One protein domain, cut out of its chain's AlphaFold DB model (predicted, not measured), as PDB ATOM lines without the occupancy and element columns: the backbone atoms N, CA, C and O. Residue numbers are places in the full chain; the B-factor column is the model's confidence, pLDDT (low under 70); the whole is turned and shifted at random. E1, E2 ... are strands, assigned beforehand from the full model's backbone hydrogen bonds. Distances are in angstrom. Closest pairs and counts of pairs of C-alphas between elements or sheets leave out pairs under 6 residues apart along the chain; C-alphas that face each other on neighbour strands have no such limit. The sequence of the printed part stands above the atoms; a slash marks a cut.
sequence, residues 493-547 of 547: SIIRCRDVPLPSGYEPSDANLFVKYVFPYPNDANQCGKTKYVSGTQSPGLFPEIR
ATOM      1  N   SER A 493      24.162 216.317-187.343       83.69
ATOM      2  CA  SER A 493      25.139 215.806-186.373       83.69
ATOM      3  C   SER A 493      26.471 215.492-187.062       83.69
ATOM      4  O   SER A 493      26.556 214.607-187.915       83.69
ATOM      5  N   ILE A 494      27.542 216.196-186.684       85.75
ATOM      6  CA  ILE A 494      28.900 215.953-187.197       85.75
ATOM      7  C   ILE A 494      29.607 214.983-186.251       85.75
ATOM      8  O   ILE A 494      30.006 215.357-185.152       85.75
ATOM      9  N   ILE A 495      29.741 213.725-186.677       85.62
ATOM     10  CA  ILE A 495      30.209 212.634-185.810       85.62
ATOM     11  C   ILE A 495      31.738 212.596-185.727       85.62
ATOM     12  O   ILE A 495      32.309 212.647-184.638       85.62
ATOM     13  N   ARG A 496      32.415 212.489-186.875       85.25
ATOM     14  CA  ARG A 496      33.875 212.339-186.940       85.25
ATOM     15  C   ARG A 496      34.444 212.747-188.292       85.25
ATOM     16  O   ARG A 496      33.779 212.572-189.313       85.25
ATOM     17  N   CYS A 497      35.702 213.169-188.291       83.25
ATOM     18  CA  CYS A 497      36.543 213.221-189.488       83.25
ATOM     19  C   CYS A 497      37.509 212.027-189.478       83.25
ATOM     20  O   CYS A 497      37.846 211.517-188.409       83.25
ATOM     21  N   ARG A 498      37.915 211.548-190.658       85.38
ATOM     22  CA  ARG A 498      38.868 210.441-190.813       85.38
ATOM     23  C   ARG A 498      39.968 210.853-191.774       85.38
ATOM     24  O   ARG A 498      39.642 211.378-192.835       85.38
ATOM     25  N   ASP A 499      41.208 210.593-191.376       82.25
ATOM     26  CA  ASP A 499      42.411 210.709-192.206       82.25
ATOM     27  C   ASP A 499      42.493 212.048-192.953       82.25
ATOM     28  O   ASP A 499      42.659 212.101-194.172       82.25
ATOM     29  N   VAL A 500      42.308 213.153-192.221       84.44
ATOM     30  CA  VAL A 500      42.350 214.491-192.821       84.44
ATOM     31  C   VAL A 500      43.774 214.775-193.317       84.44
ATOM     32  O   VAL A 500      44.698 214.789-192.499       84.44
ATOM     33  N   PRO A 501      43.970 215.023-194.629       84.00
ATOM     34  CA  PRO A 501      45.294 215.259-195.183       84.00
ATOM     35  C   PRO A 501      45.850 216.582-194.656       84.00
ATOM     36  O   PRO A 501      45.228 217.636-194.812       84.00
ATOM     37  N   LEU A 502      47.025 216.523-194.028       82.88
ATOM     38  CA  LEU A 502      47.723 217.709-193.540       82.88
ATOM     39  C   LEU A 502      48.651 218.289-194.620       82.88
ATOM     40  O   LEU A 502      49.169 217.544-195.456       82.88
ATOM     41  N   PRO A 503      48.890 219.613-194.611       85.44
ATOM     42  CA  PRO A 503      49.906 220.235-195.454       85.44
ATOM     43  C   PRO A 503      51.308 219.654-195.206       85.44
ATOM     44  O   PRO A 503      51.618 219.198-194.105       85.44
ATOM     45  N   SER A 504      52.175 219.710-196.222       79.75
ATOM     46  CA  SER A 504      53.556 219.215-196.127       79.75
ATOM     47  C   SER A 504      54.306 219.870-194.960       79.75
ATOM     48  O   SER A 504      54.311 221.096-194.838       79.75
ATOM     49  N   GLY A 505      54.929 219.050-194.107       77.50
ATOM     50  CA  GLY A 505      55.688 219.496-192.933       77.50
ATOM     51  C   GLY A 505      54.910 219.562-191.610       77.50
ATOM     52  O   GLY A 505      55.494 219.995-190.622       77.50
ATOM     53  N   TYR A 506      53.640 219.141-191.572       78.31
ATOM     54  CA  TYR A 506      52.835 219.057-190.345       78.31
ATOM     55  C   TYR A 506      52.665 217.608-189.881       78.31
ATOM     56  O   TYR A 506      52.255 216.747-190.664       78.31
ATOM     57  N   GLU A 507      52.913 217.351-188.596       80.06
ATOM     58  CA  GLU A 507      52.694 216.039-187.986       80.06
ATOM     59  C   GLU A 507      51.237 215.881-187.505       80.06
ATOM     60  O   GLU A 507      50.543 216.872-187.253       80.06
ATOM     61  N   PRO A 508      50.734 214.645-187.319       76.19
ATOM     62  CA  PRO A 508      49.384 214.401-186.805       76.19
ATOM     63  C   PRO A 508      49.080 215.096-185.468       76.19
ATOM     64  O   PRO A 508      47.928 215.434-185.197       76.19
ATOM     65  N   SER A 509      50.109 215.325-184.646       78.06
ATOM     66  CA  SER A 509      50.029 216.041-183.368       78.06
ATOM     67  C   SER A 509      49.794 217.545-183.514       78.06
ATOM     68  O   SER A 509      49.304 218.177-182.581       78.06
ATOM     69  N   ASP A 510      50.114 218.115-184.675       81.38
ATOM     70  CA  ASP A 510      49.997 219.551-184.941       81.38
ATOM     71  C   ASP A 510      48.623 219.905-185.538       81.38
ATOM     72  O   ASP A 510      48.285 221.075-185.736       81.38
ATOM     73  N   ALA A 511      47.805 218.885-185.818       80.31
ATOM     74  CA  ALA A 511      46.481 219.031-186.392       80.31
ATOM     75  C   ALA A 511      45.507 219.674-185.395       80.31
ATOM     76  O   ALA A 511      45.163 219.082-184.373       80.31
ATOM     77  N   ASN A 512      45.009 220.866-185.730       85.19
ATOM     78  CA  ASN A 512      43.918 221.544-185.030       85.19
ATOM     79  C   ASN A 512      42.717 221.648-185.967       85.19
ATOM     80  O   ASN A 512      42.613 222.577-186.769       85.19
ATOM     81  N   LEU A 513      41.820 220.670-185.889       85.06
ATOM     82  CA  LEU A 513      40.755 220.493-186.868       85.06
ATOM     83  C   LEU A 513      39.401 220.943-186.314       85.06
ATOM     84  O   LEU A 513      39.074 220.739-185.144       85.06
ATOM     85  N   PHE A 514      38.599 221.544-187.185       87.31
ATOM     86  CA  PHE A 514      37.193 221.858-186.952       87.31
ATOM     87  C   PHE A 514      36.430 221.707-188.269       87.31
ATOM     88  O   PHE A 514      37.000 221.861-189.349       87.31
ATOM     89  N   VAL A 515      35.132 221.428-188.189       88.00
ATOM     90  CA  VAL A 515      34.261 221.337-189.363       88.00
ATOM     91  C   VAL A 515      33.373 222.566-189.405       88.00
ATOM     92  O   VAL A 515      32.668 222.867-188.442       88.00
ATOM     93  N   LYS A 516      33.401 223.274-190.534       89.75
ATOM     94  CA  LYS A 516      32.434 224.321-190.863       89.75
ATOM     95  C   LYS A 516      31.367 223.724-191.774       89.75
ATOM     96  O   LYS A 516      31.704 223.046-192.738       89.75
ATOM     97  N   TYR A 517      30.103 224.000-191.489       88.31
ATOM     98  CA  TYR A 517      28.982 223.613-192.341       88.31
ATOM     99  C   TYR A 517      28.224 224.850-192.813       88.31
ATOM    100  O   TYR A 517      28.171 225.869-192.118       88.31
ATOM    101  N   VAL A 518      27.665 224.756-194.017       89.25
ATOM    102  CA  VAL A 518      26.829 225.784-194.638       89.25
ATOM    103  C   VAL A 518      25.650 225.072-195.285       89.25
ATOM    104  O   VAL A 518      25.841 224.245-196.173       89.25
ATOM    105  N   PHE A 519      24.442 225.384-194.832       85.31
ATOM    106  CA  PHE A 519      23.212 225.008-195.507       85.31
ATOM    107  C   PHE A 519      22.876 226.077-196.546       85.31
ATOM    108  O   PHE A 519      22.763 227.248-196.183       85.31
ATOM    109  N   PRO A 520      22.711 225.691-197.822       80.50
ATOM    110  CA  PRO A 520      22.485 226.627-198.922       80.50
ATOM    111  C   PRO A 520      21.056 227.195-198.962       80.50
ATOM    112  O   PRO A 520      20.726 227.944-199.869       80.50
ATOM    113  N   TYR A 521      20.188 226.804-198.026       78.56
ATOM    114  CA  TYR A 521      18.809 227.264-197.956       78.56
ATOM    115  C   TYR A 521      18.529 227.906-196.589       78.56
ATOM    116  O   TYR A 521      18.924 227.332-195.566       78.56
ATOM    117  N   PRO A 522      17.801 229.035-196.545       74.69
ATOM    118  CA  PRO A 522      17.361 229.860-197.680       74.69
ATOM    119  C   PRO A 522      18.531 230.608-198.349       74.69
ATOM    120  O   PRO A 522      19.451 231.038-197.660       74.69
ATOM    121  N   ASN A 523      18.471 230.783-199.679       70.94
ATOM    122  CA  ASN A 523      19.562 231.347-200.502       70.94
ATOM    123  C   ASN A 523      20.053 232.730-200.021       70.94
ATOM    124  O   ASN A 523      21.223 233.065-200.199       70.94
ATOM    125  N   ASP A 524      19.168 233.511-199.394       77.69
ATOM    126  CA  ASP A 524      19.450 234.874-198.926       77.69
ATOM    127  C   ASP A 524      20.065 234.914-197.513       77.69
ATOM    128  O   ASP A 524      20.613 235.935-197.096       77.69
ATOM    129  N   ALA A 525      19.989 233.812-196.757       73.94
ATOM    130  CA  ALA A 525      20.477 233.711-195.382       73.94
ATOM    131  C   ALA A 525      20.911 232.272-195.055       73.94
ATOM    132  O   ALA A 525      20.302 231.584-194.229       73.94
ATOM    133  N   ASN A 526      21.985 231.825-195.712       82.88
ATOM    134  CA  ASN A 526      22.551 230.490-195.520       82.88
ATOM    135  C   ASN A 526      22.850 230.218-194.041       82.88
ATOM    136  O   ASN A 526      23.656 230.912-193.411       82.88
ATOM    137  N   GLN A 527      22.250 229.164-193.493       82.94
ATOM    138  CA  GLN A 527      22.537 228.753-192.123       82.94
ATOM    139  C   GLN A 527      23.943 228.154-192.074       82.94
ATOM    140  O   GLN A 527      24.217 227.135-192.706       82.94
ATOM    141  N   CYS A 528      24.856 228.773-191.332       86.44
ATOM    142  CA  CYS A 528      26.223 228.283-191.196       86.44
ATOM    143  C   CYS A 528      26.619 228.106-189.732       86.44
ATOM    144  O   CYS A 528      26.110 228.780-188.839       86.44
ATOM    145  N   GLY A 529      27.549 227.191-189.483       85.06
ATOM    146  CA  GLY A 529      28.083 226.946-188.149       85.06
ATOM    147  C   GLY A 529      29.437 226.257-188.196       85.06
ATOM    148  O   GLY A 529      29.932 225.883-189.263       85.06
ATOM    149  N   LYS A 530      30.071 226.126-187.029       87.88
ATOM    150  CA  LYS A 530      31.364 225.454-186.871       87.88
ATOM    151  C   LYS A 530      31.381 224.585-185.619       87.88
ATOM    152  O   LYS A 530      30.806 224.964-184.600       87.88
ATOM    153  N   THR A 531      32.052 223.439-185.687       87.44
ATOM    154  CA  THR A 531      32.293 222.589-184.514       87.44
ATOM    155  C   THR A 531      33.359 223.199-183.602       87.44
ATOM    156  O   THR A 531      34.069 224.135-183.978       87.44
ATOM    157  N   LYS A 532      33.499 222.647-182.391       85.19
ATOM    158  CA  LYS A 532      34.652 222.936-181.528       85.19
ATOM    159  C   LYS A 532      35.940 222.436-182.190       85.19
ATOM    160  O   LYS A 532      35.904 221.510-183.002       85.19
ATOM    161  N   TYR A 533      37.053 223.062-181.826       84.50
ATOM    162  CA  TYR A 533      38.380 222.631-182.245       84.50
ATOM    163  C   TYR A 533      38.766 221.349-181.512       84.50
ATOM    164  O   TYR A 533      38.550 221.237-180.304       84.50
ATOM    165  N   VAL A 534      39.357 220.412-182.244       83.44
ATOM    166  CA  VAL A 534      39.986 219.216-181.688       83.44
ATOM    167  C   VAL A 534      41.441 219.215-182.132       83.44
ATOM    168  O   VAL A 534      41.731 219.260-183.329       83.44
ATOM    169  N   SER A 535      42.339 219.227-181.152       84.06
ATOM    170  CA  SER A 535      43.783 219.287-181.340       84.06
ATOM    171  C   SER A 535      44.423 217.900-181.271       84.06
ATOM    172  O   SER A 535      43.901 216.993-180.619       84.06
ATOM    173  N   GLY A 536      45.572 217.738-181.923       79.50
ATOM    174  CA  GLY A 536      46.435 216.566-181.772       79.50
ATOM    175  C   GLY A 536      45.966 215.301-182.486       79.50
ATOM    176  O   GLY A 536      46.403 214.210-182.125       79.50
ATOM    177  N   THR A 537      45.059 215.408-183.461       80.44
ATOM    178  CA  THR A 537      44.602 214.249-184.239       80.44
ATOM    179  C   THR A 537      44.123 214.629-185.637       80.44
ATOM    180  O   THR A 537      43.429 215.627-185.826       80.44
ATOM    181  N   GLN A 538      44.433 213.778-186.619       81.75
ATOM    182  CA  GLN A 538      43.886 213.845-187.981       81.75
ATOM    183  C   GLN A 538      42.485 213.216-188.096       81.75
ATOM    184  O   GLN A 538      41.829 213.343-189.131       81.75
ATOM    185  N   SER A 539      42.018 212.547-187.038       80.88
ATOM    186  CA  SER A 539      40.719 211.868-186.988       80.88
ATOM    187  C   SER A 539      39.909 212.282-185.749       80.88
ATOM    188  O   SER A 539      39.681 211.466-184.852       80.88
ATOM    189  N   PRO A 540      39.493 213.557-185.644       79.25
ATOM    190  CA  PRO A 540      38.744 214.049-184.496       79.25
ATOM    191  C   PRO A 540      37.336 213.445-184.429       79.25
ATOM    192  O   PRO A 540      36.573 213.481-185.400       79.25
ATOM    193  N   GLY A 541      36.971 212.936-183.249       78.00
ATOM    194  CA  GLY A 541      35.580 212.694-182.867       78.00
ATOM    195  C   GLY A 541      34.953 214.006-182.397       78.00
ATOM    196  O   GLY A 541      35.439 214.614-181.448       78.00
ATOM    197  N   LEU A 542      33.910 214.469-183.083       70.88
ATOM    198  CA  LEU A 542      33.292 215.786-182.863       70.88
ATOM    199  C   LEU A 542      31.942 215.698-182.138       70.88
ATOM    200  O   LEU A 542      31.376 216.722-181.754       70.88
ATOM    201  N   PHE A 543      31.471 214.476-181.892       61.47
ATOM    202  CA  PHE A 543      30.284 214.163-181.108       61.47
ATOM    203  C   PHE A 543      30.669 213.193-179.982       61.47
ATOM    204  O   PHE A 543      31.446 212.269-180.240       61.47
ATOM    205  N   PRO A 544      30.163 213.359-178.745       47.88
ATOM    206  CA  PRO A 544      30.377 212.367-177.700       47.88
ATOM    207  C   PRO A 544      29.714 211.052-178.129       47.88
ATOM    208  O   PRO A 544      28.499 211.000-178.319       47.88
ATOM    209  N   GLU A 545      30.505 209.990-178.305       36.31
ATOM    210  CA  GLU A 545      29.967 208.633-178.399       36.31
ATOM    211  C   GLU A 545      29.219 208.338-177.095       36.31
ATOM    212  O   GLU A 545      29.823 208.126-176.042       36.31
ATOM    213  N   ILE A 546      27.889 208.342-177.152       32.84
ATOM    214  CA  ILE A 546      27.076 207.688-176.131       32.84
ATOM    215  C   ILE A 546      27.300 206.187-176.341       32.84
ATOM    216  O   ILE A 546      26.849 205.632-177.345       32.84
ATOM    217  N   ARG A 547      28.073 205.569-175.442       30.36
ATOM    218  CA  ARG A 547      28.206 204.109-175.339       30.36
ATOM    219  C   ARG A 547      26.910 203.458-174.885       30.36
ATOM    220  O   ARG A 547      26.250 204.038-173.992       30.36
TER     221      ARG A 547
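Overview. This is residues 493 to 547 of the 547 residues of an uncharacterized protein of Ancylostoma caninum (UniProt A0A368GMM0). With little regular structure, this is a loose, flat stretch of chain: residues 493 to 515 loop round to one narrow strand hairpin, E1 and E2, and residues 531 to 547 lead away from it. A short antiparallel pairing of residues 512 to 513 with 534 to 535 continues the hairpin past its named strands. Of 55 printed residues, 8 are in named elements, E1 then E2, an antiparallel sheet of two; the class is all strand. The radius of gyration of the C-alphas is 13.7 A, the spans 40 by 35 by 15 A.

Arrangement. E1, residues 516 to 519, and E2, residues 527 to 530, form a hairpin with a short link, at 168 degrees between directions. C-alphas 516 and 530 face each other at 4.3 A. N 519 and O 527, 2.8 A apart, are within hydrogen-bond range.

Along the chain. E1 begins at C-alpha 516 (32.434, 224.321, -190.863) and measures 10.3 A; E2, 10.8 A, ends at C-alpha 530 (31.364, 225.454, -186.871).

Size, cuts and confidence. The C-alphas farthest apart, of Gly 505 and Pro 522, are 40.0 A apart. The printed part has no cut; pLDDT is under 70 at residues 543 to 547.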